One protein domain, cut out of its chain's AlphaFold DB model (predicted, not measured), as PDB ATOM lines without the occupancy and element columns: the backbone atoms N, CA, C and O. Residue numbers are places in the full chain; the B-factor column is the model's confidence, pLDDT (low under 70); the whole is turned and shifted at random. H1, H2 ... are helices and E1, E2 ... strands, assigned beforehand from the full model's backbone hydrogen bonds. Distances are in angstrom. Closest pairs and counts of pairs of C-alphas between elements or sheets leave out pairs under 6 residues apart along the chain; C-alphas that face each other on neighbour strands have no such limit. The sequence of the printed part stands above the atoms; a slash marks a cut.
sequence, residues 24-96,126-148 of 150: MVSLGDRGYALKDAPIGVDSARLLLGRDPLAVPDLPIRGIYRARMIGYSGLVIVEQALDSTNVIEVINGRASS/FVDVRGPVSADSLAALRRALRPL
ATOM      1  N   MET A  24     -23.665  29.187  20.349       75.69
ATOM      2  CA  MET A  24     -23.257  29.495  18.994       75.69
ATOM      3  C   MET A  24     -21.948  30.284  19.037       75.69
ATOM      4  O   MET A  24     -21.943  31.474  19.338       75.69
ATOM      5  N   VAL A  25     -20.841  29.612  18.733       78.69
ATOM      6  CA  VAL A  25     -19.495  30.189  18.730       78.69
ATOM      7  C   VAL A  25     -19.151  30.652  17.321       78.69
ATOM      8  O   VAL A  25     -19.281  29.898  16.357       78.69
ATOM      9  N   SER A  26     -18.704  31.898  17.187       77.81
ATOM     10  CA  SER A  26     -18.251  32.436  15.903       77.81
ATOM     11  C   SER A  26     -16.834  31.959  15.579       77.81
ATOM     12  O   SER A  26     -15.910  32.153  16.366       77.81
ATOM     13  N   LEU A  27     -16.649  31.379  14.394       74.00
ATOM     14  CA  LEU A  27     -15.347  30.994  13.833       74.00
ATOM     15  C   LEU A  27     -14.831  32.051  12.838       74.00
ATOM     16  O   LEU A  27     -14.065  31.737  11.923       74.00
ATOM     17  N   GLY A  28     -15.273  33.305  12.984       73.06
ATOM     18  CA  GLY A  28     -14.959  34.381  12.046       73.06
ATOM     19  C   GLY A  28     -15.582  34.123  10.673       73.06
ATOM     20  O   GLY A  28     -16.763  33.792  10.580       73.06
ATOM     21  N   ASP A  29     -14.782  34.221   9.612       67.31
ATOM     22  CA  ASP A  29     -15.227  34.066   8.217       67.31
ATOM     23  C   ASP A  29     -15.779  32.673   7.874       67.31
ATOM     24  O   ASP A  29     -16.430  32.491   6.848       67.31
ATOM     25  N   ARG A  30     -15.544  31.669   8.729       68.75
ATOM     26  CA  ARG A  30     -16.060  30.302   8.537       68.75
ATOM     27  C   ARG A  30     -17.503  30.122   9.008       68.75
ATOM     28  O   ARG A  30     -18.080  29.061   8.780       68.75
ATOM     29  N   GLY A  31     -18.080  31.132   9.655       74.50
ATOM     30  CA  GLY A  31     -19.437  31.098  10.186       74.50
ATOM     31  C   GLY A  31     -19.487  30.634  11.638       74.50
ATOM     32  O   GLY A  31     -18.549  30.840  12.404       74.50
ATOM     33  N   TYR A  32     -20.597  30.014  12.030       77.94
ATOM     34  CA  TYR A  32     -20.872  29.673  13.424       77.94
ATOM     35  C   TYR A  32     -20.815  28.165  13.672       77.94
ATOM     36  O   TYR A  32     -21.380  27.380  12.909       77.94
ATOM     37  N   ALA A  33     -20.141  27.758  14.747       82.12
ATOM     38  CA  ALA A  33     -20.178  26.391  15.245       82.12
ATOM     39  C   ALA A  33     -21.077  26.308  16.475       82.12
ATOM     40  O   ALA A  33     -21.125  27.216  17.299       82.12
ATOM     41  N   LEU A  34     -21.760  25.181  16.619       84.50
ATOM     42  CA  LEU A  34     -22.530  24.868  17.813       84.50
ATOM     43  C   LEU A  34     -21.610  24.170  18.812       84.50
ATOM     44  O   LEU A  34     -21.234  23.016  18.585       84.50
ATOM     45  N   LYS A  35     -21.233  24.873  19.881       85.81
ATOM     46  CA  LYS A  35     -20.548  24.327  21.056       85.81
ATOM     47  C   LYS A  35     -21.528  23.455  21.827       85.81
ATOM     48  O   LYS A  35     -22.681  23.817  22.027       85.81
ATOM     49  N   ASP A  36     -21.069  22.278  22.201       80.94
ATOM     50  CA  ASP A  36     -21.847  21.198  22.783       80.94
ATOM     51  C   ASP A  36     -21.346  20.902  24.207       80.94
ATOM     52  O   ASP A  36     -20.701  21.743  24.837       80.94
ATOM     53  N   ALA A  37     -21.633  19.708  24.723       78.31
ATOM     54  CA  ALA A  37     -21.202  19.298  26.049       78.31
ATOM     55  C   ALA A  37     -19.665  19.332  26.215       78.31
ATOM     56  O   ALA A  37     -18.920  19.122  25.243       78.31
ATOM     57  N   PRO A  38     -19.181  19.550  27.454       84.69
ATOM     58  CA  PRO A  38     -17.771  19.397  27.765       84.69
ATOM     59  C   PRO A  38     -17.319  17.956  27.496       84.69
ATOM     60  O   PRO A  38     -18.032  16.992  27.783       84.69
ATOM     61  N   ILE A  39     -16.123  17.812  26.937       85.81
ATOM     62  CA  ILE A  39     -15.487  16.540  26.596       85.81
ATOM     63  C   ILE A  39     -14.112  16.439  27.259       85.81
ATOM     64  O   ILE A  39     -13.495  17.442  27.596       85.81
ATOM     65  N   GLY A  40     -13.606  15.217  27.427       85.62
ATOM     66  CA  GLY A  40     -12.225  14.990  27.857       85.62
ATOM     67  C   GLY A  40     -11.207  15.182  26.726       85.62
ATOM     68  O   GLY A  40     -11.563  15.181  25.544       85.62
ATOM     69  N   VAL A  41      -9.924  15.280  27.094       83.94
ATOM     70  CA  VAL A  41      -8.789  15.369  26.150       83.94
ATOM     71  C   VAL A  41      -8.743  14.150  25.220       83.94
ATOM     72  O   VAL A  41      -8.564  14.312  24.013       83.94
ATOM     73  N   ASP A  42      -8.982  12.942  25.736       83.69
ATOM     74  CA  ASP A  42      -9.006  11.716  24.926       83.69
ATOM     75  C   ASP A  42     -10.111  11.742  23.865       83.69
ATOM     76  O   ASP A  42      -9.872  11.452  22.692       83.69
ATOM     77  N   SER A  43     -11.318  12.175  24.239       82.50
ATOM     78  CA  SER A  43     -12.432  12.346  23.301       82.50
ATOM     79  C   SER A  43     -12.130  13.417  22.252       82.50
ATOM     80  O   SER A  43     -12.454  13.238  21.078       82.50
ATOM     81  N   ALA A  44     -11.480  14.515  22.650       85.56
ATOM     82  CA  ALA A  44     -11.024  15.545  21.722       85.56
ATOM     83  C   ALA A  44     -10.012  14.986  20.712       85.56
ATOM     84  O   ALA A  44     -10.145  15.235  19.512       85.56
ATOM     85  N   ARG A  45      -9.054  14.173  21.174       83.75
ATOM     86  CA  ARG A  45      -8.081  13.496  20.312       83.75
ATOM     87  C   ARG A  45      -8.766  12.555  19.323       83.75
ATOM     88  O   ARG A  45      -8.425  12.571  18.143       83.75
ATOM     89  N   LEU A  46      -9.752  11.779  19.774       83.00
ATOM     90  CA  LEU A  46     -10.529  10.884  18.907       83.00
ATOM     91  C   LEU A  46     -11.312  11.653  17.831       83.00
ATOM     92  O   LEU A  46     -11.344  11.228  16.677       83.00
ATOM     93  N   LEU A  47     -11.903  12.802  18.177       82.25
ATOM     94  CA  LEU A  47     -12.649  13.643  17.231       82.25
ATOM     95  C   LEU A  47     -11.744  14.306  16.185       82.25
ATOM     96  O   LEU A  47     -12.105  14.399  15.009       82.25
ATOM     97  N   LEU A  48     -10.572  14.776  16.609       79.12
ATOM     98  CA  LEU A  48      -9.612  15.449  15.734       79.12
ATOM     99  C   LEU A  48      -8.704  14.461  14.986       79.12
ATOM    100  O   LEU A  48      -8.089  14.837  13.990       79.12
ATOM    101  N   GLY A  49      -8.612  13.207  15.441       78.56
ATOM    102  CA  GLY A  49      -7.657  12.203  14.960       78.56
ATOM    103  C   GLY A  49      -6.200  12.485  15.358       78.56
ATOM    104  O   GLY A  49      -5.295  11.796  14.895       78.56
ATOM    105  N   ARG A  50      -5.969  13.513  16.181       79.44
ATOM    106  CA  ARG A  50      -4.663  13.994  16.651       79.44
ATOM    107  C   ARG A  50      -4.835  14.782  17.940       79.44
ATOM    108  O   ARG A  50      -5.950  15.169  18.284       79.44
ATOM    109  N   ASP A  51      -3.729  15.071  18.610       82.31
ATOM    110  CA  ASP A  51      -3.745  15.919  19.796       82.31
ATOM    111  C   ASP A  51      -4.328  17.309  19.511       82.31
ATOM    112  O   ASP A  51      -3.903  17.958  18.538       82.31
ATOM    113  N   PRO A  52      -5.285  17.779  20.339       83.94
ATOM    114  CA  PRO A  52      -5.753  19.153  20.260       83.94
ATOM    115  C   PRO A  52      -4.580  20.096  20.531       83.94
ATOM    116  O   PRO A  52      -3.727  19.828  21.379       83.94
ATOM    117  N   LEU A  53      -4.513  21.201  19.794       84.94
ATOM    118  CA  LEU A  53      -3.589  22.273  20.126       84.94
ATOM    119  C   LEU A  53      -4.183  23.107  21.256       84.94
ATOM    120  O   LEU A  53      -5.365  23.455  21.240       84.94
ATOM    121  N   ALA A  54      -3.331  23.447  22.205       85.62
ATOM    122  CA  ALA A  54      -3.622  24.383  23.271       85.62
ATOM    123  C   ALA A  54      -2.400  25.266  23.493       85.62
ATOM    124  O   ALA A  54      -1.287  24.959  23.049       85.62
ATOM    125  N   VAL A  55      -2.608  26.389  24.162       80.94
ATOM    126  CA  VAL A  55      -1.504  27.222  24.606       80.94
ATOM    127  C   VAL A  55      -0.861  26.514  25.804       80.94
ATOM    128  O   VAL A  55      -1.549  26.278  26.802       80.94
ATOM    129  N   PRO A  56       0.419  26.113  25.708       71.12
ATOM    130  CA  PRO A  56       1.143  25.569  26.852       71.12
ATOM    131  C   PRO A  56       1.215  26.635  27.955       71.12
ATOM    132  O   PRO A  56       1.121  27.823  27.669       71.12
ATOM    133  N   ASP A  57       1.333  26.215  29.213       73.12
ATOM    134  CA  ASP A  57       1.409  27.103  30.386       73.12
ATOM    135  C   ASP A  57       0.099  27.814  30.785       73.12
ATOM    136  O   ASP A  57       0.047  28.414  31.858       73.12
ATOM    137  N   LEU A  58      -0.988  27.693  30.004       81.38
ATOM    138  CA  LEU A  58      -2.295  28.241  30.386       81.38
ATOM    139  C   LEU A  58      -3.236  27.196  31.003       81.38
ATOM    140  O   LEU A  58      -3.471  26.141  30.398       81.38
ATOM    141  N   PRO A  59      -3.851  27.491  32.165       82.88
ATOM    142  CA  PRO A  59      -4.793  26.589  32.811       82.88
ATOM    143  C   PRO A  59      -6.036  26.368  31.945       82.88
ATOM    144  O   PRO A  59      -6.769  27.305  31.612       82.88
ATOM    145  N   ILE A  60      -6.294  25.101  31.624       86.38
ATOM    146  CA  ILE A  60      -7.474  24.666  30.874       86.38
ATOM    147  C   ILE A  60      -8.685  24.738  31.801       86.38
ATOM    148  O   ILE A  60      -8.735  24.071  32.834       86.38
ATOM    149  N   ARG A  61      -9.663  25.562  31.429       85.12
ATOM    150  CA  ARG A  61     -10.939  25.706  32.141       85.12
ATOM    151  C   ARG A  61     -11.913  24.607  31.753       85.12
ATOM    152  O   ARG A  61     -12.611  24.077  32.610       85.12
ATOM    153  N   GLY A  62     -11.918  24.249  30.476       85.44
ATOM    154  CA  GLY A  62     -12.766  23.204  29.934       85.44
ATOM    155  C   GLY A  62     -12.428  22.917  28.481       85.44
ATOM    156  O   GLY A  62     -11.795  23.718  27.795       85.44
ATOM    157  N   ILE A  63     -12.846  21.752  28.009       89.12
ATOM    158  CA  ILE A  63     -12.738  21.364  26.607       89.12
ATOM    159  C   ILE A  63     -14.142  21.020  26.159       89.12
ATOM    160  O   ILE A  63     -14.832  20.256  26.826       89.12
ATOM    161  N   TYR A  64     -14.572  21.573  25.037       89.06
ATOM    162  CA  TYR A  64     -15.924  21.411  24.530       89.06
ATOM    163  C   TYR A  64     -15.861  20.869  23.126       89.06
ATOM    164  O   TYR A  64     -15.011  21.250  22.318       89.06
ATOM    165  N   ARG A  65     -16.796  19.986  22.811       87.88
ATOM    166  CA  ARG A  65     -17.035  19.624  21.423       87.88
ATOM    167  C   ARG A  65     -17.759  20.775  20.741       87.88
ATOM    168  O   ARG A  65     -18.649  21.367  21.333       87.88
ATOM    169  N   ALA A  66     -17.452  21.032  19.480       86.62
ATOM    170  CA  ALA A  66     -18.283  21.862  18.625       86.62
ATOM    171  C   ALA A  66     -18.667  21.124  17.334       86.62
ATOM    172  O   ALA A  66     -18.094  20.082  16.987       86.62
ATOM    173  N   ARG A  67     -19.686  21.627  16.635       83.56
ATOM    174  CA  ARG A  67     -20.196  21.058  15.380       83.56
ATOM    175  C   ARG A  67     -20.482  22.161  14.366       83.56
ATOM    176  O   ARG A  67     -21.109  23.159  14.701       83.56
ATOM    177  N   MET A  68     -20.048  21.956  13.127       78.69
ATOM    178  CA  MET A  68     -20.281  22.862  12.002       78.69
ATOM    179  C   MET A  68     -20.399  22.040  10.719       78.69
ATOM    180  O   MET A  68     -19.702  21.038  10.549       78.69
ATOM    181  N   ILE A  69     -21.279  22.462   9.814       74.00
ATOM    182  CA  ILE A  69     -21.426  21.840   8.496       74.00
ATOM    183  C   ILE A  69     -20.109  21.963   7.718       74.00
ATOM    184  O   ILE A  69     -19.465  23.005   7.736       74.00
ATOM    185  N   GLY A  70     -19.692  20.879   7.057       70.19
ATOM    186  CA  GLY A  70     -18.403  20.808   6.358       70.19
ATOM    187  C   GLY A  70     -17.211  20.419   7.244       70.19
ATOM    188  O   GLY A  70     -16.106  20.273   6.726       70.19
ATOM    189  N   TYR A  71     -17.418  20.185   8.546       73.19
ATOM    190  CA  TYR A  71     -16.368  19.759   9.480       73.19
ATOM    191  C   TYR A  71     -16.707  18.431  10.166       73.19
ATOM    192  O   TYR A  71     -17.822  18.217  10.637       73.19
ATOM    193  N   SER A  72     -15.717  17.537  10.229       72.44
ATOM    194  CA  SER A  72     -15.846  16.190  10.800       72.44
ATOM    195  C   SER A  72     -15.717  16.215  12.320       72.44
ATOM    196  O   SER A  72     -16.300  15.380  13.006       72.44
ATOM    197  N   GLY A  73     -14.961  17.172  12.858       80.56
ATOM    198  CA  GLY A  73     -14.796  17.343  14.297       80.56
ATOM    199  C   GLY A  73     -14.330  18.748  14.627       80.56
ATOM    200  O   GLY A  73     -13.397  19.239  14.007       80.56
ATOM    201  N   LEU A  74     -14.969  19.398  15.594       86.62
ATOM    202  CA  LEU A  74     -14.495  20.649  16.175       86.62
ATOM    203  C   LEU A  74     -14.365  20.476  17.683       86.62
ATOM    204  O   LEU A  74     -15.198  19.826  18.316       86.62
ATOM    205  N   VAL A  75     -13.319  21.057  18.247       88.69
ATOM    206  CA  VAL A  75     -13.005  21.045  19.671       88.69
ATOM    207  C   VAL A  75     -12.592  22.451  20.069       88.69
ATOM    208  O   VAL A  75     -11.689  23.022  19.471       88.69
ATOM    209  N   ILE A  76     -13.227  22.998  21.091       89.25
ATOM    210  CA  ILE A  76     -12.920  24.311  21.650       89.25
ATOM    211  C   ILE A  76     -12.268  24.081  23.007       89.25
ATOM    212  O   ILE A  76     -12.886  23.503  23.899       89.25
ATOM    213  N   VAL A  77     -11.017  24.500  23.160       89.00
ATOM    214  CA  VAL A  77     -10.292  24.438  24.432       89.00
ATOM    215  C   VAL A  77     -10.361  25.817  25.075       89.00
ATOM    216  O   VAL A  77      -9.766  26.763  24.568       89.00
ATOM    217  N   GLU A  78     -11.083  25.938  26.181       89.38
ATOM    218  CA  GLU A  78     -11.112  27.162  26.979       89.38
ATOM    219  C   GLU A  78      -9.913  27.184  27.919       89.38
ATOM    220  O   GLU A  78      -9.729  26.269  28.730       89.38
ATOM    221  N   GLN A  79      -9.105  28.236  27.852       86.44
ATOM    222  CA  GLN A  79      -7.959  28.429  28.732       86.44
ATOM    223  C   GLN A  79      -8.005  29.824  29.334       86.44
ATOM    224  O   GLN A  79      -8.233  30.804  28.632       86.44
ATOM    225  N   ALA A  80      -7.788  29.927  30.641       84.44
ATOM    226  CA  ALA A  80      -7.653  31.240  31.257       84.44
ATOM    227  C   ALA A  80      -6.251  31.773  30.951       84.44
ATOM    228  O   ALA A  80      -5.258  31.143  31.312       84.44
ATOM    229  N   LEU A  81      -6.185  32.906  30.254       82.62
ATOM    230  CA  LEU A  81      -4.936  33.624  30.014       82.62
ATOM    231  C   LEU A  81      -4.488  34.343  31.288       82.62
ATOM    232  O   LEU A  81      -3.313  34.326  31.640       82.62
ATOM    233  N   ASP A  82      -5.451  34.929  31.994       77.81
ATOM    234  CA  ASP A  82      -5.290  35.551  33.301       77.81
ATOM    235  C   ASP A  82      -6.612  35.439  34.086       77.81
ATOM    236  O   ASP A  82      -7.547  34.754  33.663       77.81
ATOM    237  N   SER A  83      -6.697  36.059  35.264       73.12
ATOM    238  CA  SER A  83      -7.895  35.991  36.117       73.12
ATOM    239  C   SER A  83      -9.143  36.633  35.492       73.12
ATOM    240  O   SER A  83     -10.247  36.384  35.975       73.12
ATOM    241  N   THR A  84      -8.977  37.445  34.445       77.38
ATOM    242  CA  THR A  84     -10.040  38.228  33.797       77.38
ATOM    243  C   THR A  84     -10.283  37.783  32.352       77.38
ATOM    244  O   THR A  84     -11.416  37.826  31.877       77.38
ATOM    245  N   ASN A  85      -9.245  37.331  31.650       81.25
ATOM    246  CA  ASN A  85      -9.284  37.000  30.236       81.25
ATOM    247  C   ASN A  85      -9.239  35.485  30.023       81.25
ATOM    248  O   ASN A  85      -8.311  34.791  30.446       81.25
ATOM    249  N   VAL A  86     -10.228  34.982  29.290       85.44
ATOM    250  CA  VAL A  86     -10.306  33.589  28.845       85.44
ATOM    251  C   VAL A  86     -10.156  33.556  27.333       85.44
ATOM    252  O   VAL A  86     -10.800  34.324  26.620       85.44
ATOM    253  N   ILE A  87      -9.289  32.672  26.855       86.56
ATOM    254  CA  ILE A  87      -9.108  32.393  25.439       86.56
ATOM    255  C   ILE A  87      -9.764  31.061  25.071       86.56
ATOM    256  O   ILE A  87      -9.785  30.113  25.854       86.56
ATOM    257  N   GLU A  88     -10.266  30.982  23.851       87.69
ATOM    258  CA  GLU A  88     -10.859  29.797  23.253       87.69
ATOM    259  C   GLU A  88      -9.985  29.350  22.082       87.69
ATOM    260  O   GLU A  88      -9.890  30.023  21.053       87.69
ATOM    261  N   VAL A  89      -9.324  28.205  22.225       87.12
ATOM    262  CA  VAL A  89      -8.539  27.589  21.155       87.12
ATOM    263  C   VAL A  89      -9.439  26.628  20.385       87.12
ATOM    264  O   VAL A  89      -9.721  25.507  20.815       87.12
ATOM    265  N   ILE A  90      -9.908  27.082  19.231       88.31
ATOM    266  CA  ILE A  90     -10.786  26.341  18.334       88.31
ATOM    267  C   ILE A  90      -9.924  25.457  17.442       88.31
ATOM    268  O   ILE A  90      -9.259  25.926  16.526       88.31
ATOM    269  N   ASN A  91      -9.969  24.159  17.685       88.94
ATOM    270  CA  ASN A  91      -9.352  23.127  16.873       88.94
ATOM    271  C   ASN A  91     -10.417  22.491  15.996       88.94
ATOM    272  O   ASN A  91     -11.470  22.089  16.486       88.94
ATOM    273  N   GLY A  92     -10.152  22.344  14.709       85.00
ATOM    274  CA  GLY A  92     -11.131  21.782  13.806       85.00
ATOM    275  C   GLY A  92     -10.548  20.896  12.752       85.00
ATOM    276  O   GLY A  92      -9.455  21.125  12.256       85.00
ATOM    277  N   ARG A  93     -11.324  19.884  12.398       80.88
ATOM    278  CA  ARG A  93     -11.031  18.934  11.354       80.88
ATOM    279  C   ARG A  93     -12.040  19.093  10.223       80.88
ATOM    280  O   ARG A  93     -13.221  18.811  10.422       80.88
ATOM    281  N   ALA A  94     -11.597  19.549   9.057       69.38
ATOM    282  CA  ALA A  94     -12.432  19.646   7.865       69.38
ATOM    283  C   ALA A  94     -12.905  18.252   7.420       69.38
ATOM    284  O   ALA A  94     -12.161  17.269   7.492       69.38
ATOM    285  N   SER A  95     -14.160  18.163   6.984       63.44
ATOM    286  CA  SER A  95     -14.697  16.950   6.367       63.44
ATOM    287  C   SER A  95     -14.181  16.809   4.945       63.44
ATOM    288  O   SER A  95     -13.984  17.804   4.253       63.44
ATOM    289  N   SER A  96     -14.085  15.573   4.448       57.50
ATOM    290  CA  SER A  96     -13.820  15.316   3.026       57.50
ATOM    291  C   SER A  96     -14.816  16.023   2.095       57.50
ATOM    292  O   SER A  96     -14.430  16.458   1.020       57.50
ATOM    293  N   PHE A 126      -7.538  22.718  11.084       77.12
ATOM    294  CA  PHE A 126      -7.372  24.138  11.345       77.12
ATOM    295  C   PHE A 126      -7.324  24.405  12.841       77.12
ATOM    296  O   PHE A 126      -7.965  23.706  13.624       77.12
ATOM    297  N   VAL A 127      -6.624  25.472  13.218       80.69
ATOM    298  CA  VAL A 127      -6.681  26.008  14.576       80.69
ATOM    299  C   VAL A 127      -6.859  27.512  14.535       80.69
ATOM    300  O   VAL A 127      -6.211  28.199  13.741       80.69
ATOM    301  N   ASP A 128      -7.750  28.005  15.380       81.62
ATOM    302  CA  ASP A 128      -7.956  29.419  15.634       81.62
ATOM    303  C   ASP A 128      -7.896  29.694  17.140       81.62
ATOM    304  O   ASP A 128      -8.237  28.827  17.942       81.62
ATOM    305  N   VAL A 129      -7.434  30.879  17.527       82.00
ATOM    306  CA  VAL A 129      -7.386  31.307  18.934       82.00
ATOM    307  C   VAL A 129      -8.235  32.556  19.054       82.00
ATOM    308  O   VAL A 129      -8.011  33.536  18.344       82.00
ATOM    309  N   ARG A 130      -9.218  32.512  19.944       80.44
ATOM    310  CA  ARG A 130     -10.153  33.602  20.217       80.44
ATOM    311  C   ARG A 130     -10.017  34.036  21.665       80.44
ATOM    312  O   ARG A 130      -9.559  33.270  22.498       80.44
ATOM    313  N   GLY A 131     -10.389  35.272  21.959       78.25
ATOM    314  CA  GLY A 131     -10.388  35.800  23.316       78.25
ATOM    315  C   GLY A 131     -10.370  37.326  23.334       78.25
ATOM    316  O   GLY A 131     -10.135  37.945  22.292       78.25
ATOM    317  N   PRO A 132     -10.600  37.942  24.502       76.31
ATOM    318  CA  PRO A 132     -10.655  39.391  24.685       76.31
ATOM    319  C   PRO A 132      -9.252  40.029  24.715       76.31
ATOM    320  O   PRO A 132      -8.962  40.872  25.556       76.31
ATOM    321  N   VAL A 133      -8.352  39.619  23.815       75.56
ATOM    322  CA  VAL A 133      -6.985  40.156  23.727       75.56
ATOM    323  C   VAL A 133      -6.673  40.680  22.332       75.56
ATOM    324  O   VAL A 133      -7.321  40.319  21.351       75.56
ATOM    325  N   SER A 134      -5.676  41.561  22.248       75.44
ATOM    326  CA  SER A 134      -5.244  42.177  20.994       75.44
ATOM    327  C   SER A 134      -4.897  41.131  19.933       75.44
ATOM    328  O   SER A 134      -4.340  40.078  20.246       75.44
ATOM    329  N   ALA A 135      -5.151  41.451  18.660       73.69
ATOM    330  CA  ALA A 135      -4.850  40.562  17.534       73.69
ATOM    331  C   ALA A 135      -3.375  40.119  17.497       73.69
ATOM    332  O   ALA A 135      -3.087  38.979  17.143       73.69
ATOM    333  N   ASP A 136      -2.452  40.990  17.918       74.38
ATOM    334  CA  ASP A 136      -1.021  40.679  18.012       74.38
ATOM    335  C   ASP A 136      -0.728  39.635  19.106       74.38
ATOM    336  O   ASP A 136      -0.051  38.636  18.864       74.38
ATOM    337  N   SER A 137      -1.351  39.778  20.282       76.19
ATOM    338  CA  SER A 137      -1.281  38.795  21.369       76.19
ATOM    339  C   SER A 137      -1.936  37.467  20.982       76.19
ATOM    340  O   SER A 137      -1.372  36.412  21.262       76.19
ATOM    341  N   LEU A 138      -3.076  37.485  20.279       78.50
ATOM    342  CA  LEU A 138      -3.682  36.272  19.713       78.50
ATOM    343  C   LEU A 138      -2.753  35.607  18.694       78.50
ATOM    344  O   LEU A 138      -2.610  34.386  18.704       78.50
ATOM    345  N   ALA A 139      -2.091  36.384  17.835       77.06
ATOM    346  CA  ALA A 139      -1.135  35.859  16.867       77.06
ATOM    347  C   ALA A 139       0.094  35.245  17.558       77.06
ATOM    348  O   ALA A 139       0.562  34.183  17.139       77.06
ATOM    349  N   ALA A 140       0.578  35.860  18.640       80.94
ATOM    350  CA  ALA A 140       1.640  35.312  19.480       80.94
ATOM    351  C   ALA A 140       1.205  33.999  20.157       80.94
ATOM    352  O   ALA A 140       1.925  33.004  20.066       80.94
ATOM    353  N   LEU A 141      -0.002  33.950  20.735       79.75
ATOM    354  CA  LEU A 141      -0.581  32.731  21.313       79.75
ATOM    355  C   LEU A 141      -0.733  31.636  20.256       79.75
ATOM    356  O   LEU A 141      -0.335  30.499  20.490       79.75
ATOM    357  N   ARG A 142      -1.213  31.988  19.058       78.00
ATOM    358  CA  ARG A 142      -1.356  31.060  17.928       78.00
ATOM    359  C   ARG A 142      -0.012  30.489  17.471       78.00
ATOM    360  O   ARG A 142       0.042  29.334  17.057       78.00
ATOM    361  N   ARG A 143       1.071  31.269  17.562       77.25
ATOM    362  CA  ARG A 143       2.448  30.801  17.308       77.25
ATOM    363  C   ARG A 143       3.003  29.941  18.445       77.25
ATOM    364  O   ARG A 143       3.822  29.068  18.179       77.25
ATOM    365  N   ALA A 144       2.564  30.178  19.679       79.81
ATOM    366  CA  ALA A 144       2.979  29.431  20.864       79.81
ATOM    367  C   ALA A 144       2.189  28.127  21.086       79.81
ATOM    368  O   ALA A 144       2.562  27.336  21.951       79.81
ATOM    369  N   LEU A 145       1.123  27.884  20.314       82.44
ATOM    370  CA  LEU A 145       0.311  26.672  20.404       82.44
ATOM    371  C   LEU A 145       1.159  25.405  20.296       82.44
ATOM    372  O   LEU A 145       1.932  25.216  19.351       82.44
ATOM    373  N   ARG A 146       0.948  24.489  21.238       79.94
ATOM    374  CA  ARG A 146       1.578  23.171  21.257       79.94
ATOM    375  C   ARG A 146       0.515  22.076  21.334       79.94
ATOM    376  O   ARG A 146      -0.570  22.308  21.866       79.94
ATOM    377  N   PRO A 147       0.790  20.884  20.778       78.00
ATOM    378  CA  PRO A 147      -0.089  19.743  20.973       78.00
ATOM    379  C   PRO A 147      -0.139  19.407  22.461       78.00
ATOM    380  O   PRO A 147       0.912  19.282  23.096       78.00
ATOM    381  N   LEU A 148      -1.351  19.270  22.993       71.69
ATOM    382  CA  LEU A 148      -1.588  18.796  24.353       71.69
ATOM    383  C   LEU A 148      -1.055  17.366  24.449       71.69
ATOM    384  O   LEU A 148      -1.676  16.429  23.955       71.69
TER     385      LEU A 148
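Overview. This is residues 24 to 96 and 126 to 148 of the 150 residues of an uncharacterized protein of Gemmatimonadetes bacterium (UniProt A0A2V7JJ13). A strongly twisted sheet of six strands, curled like part of a barrel, has two helices on the outside of its curl: H1 over E3 and E4, H2 over edge strand E6. The long link from H1 to E3 and the last residues lie between the helices, paired at residues 53 to 54 and 146 to 147. The 96 printed residues run E1 E2 H1 E3 E4 E5 E6 H2; the sheet has that strand order, all antiparallel, and the class is mixed. The whole is compact, radius of gyration of the C-alphas 12.3 A, spanning 35 by 28 by 23 A.

Along the chain. E1 is residues 24 to 26, from C-alpha 24 at (-23.257, 29.495, 18.994). E2 is 32 to 38, 17.9 A; H1 is 41 to 48, 10.4 A; E3 is 60 to 67, 20.4 A; E4 is 71 to 80, 26.1 A; E5 is 86 to 94, 25.3 A. E6 is 126 to 130, and H2 is 135 to 144, 14.0 A, ending at C-alpha 144 (2.979, 29.431, 20.864).

Arrangement. E2 is staggered, pairing with E1 over 32 to 34 (N 25 and O 33, 2.8 A) and with E3 over 34 to 38 (N 36 and O 65, 2.7 A). E3, E4 and E5 form a meander, each strand the antiparallel neighbour of the one before, with N 64 and O 76 at 2.8 A and N 91 and O 75 at 2.7 A. E5 and E6 have N 90 and O 128 at 2.7 A. H1 has a height of 7.9 A over the sheet; its closest C-alphas to E4 are Leu 47 and Gly 73, 5.2 A. The closest C-alphas of H2 and E6 are Val 129 and Arg 142, 6.1 A. H1 and H2 are apart; in both, every O i to N i+4 pair is within hydrogen-bond range.

Size, cuts and confidence. The farthest C-alphas, Ser 83 and Ser 96, are 39.5 A apart. Residues 97 to 125 are cut out, leaving 13.7 A between C-alphas 96 and 126. The link from H1 to E3 is long. Residues 29 to 30 and 94 to 96 have pLDDT under 70.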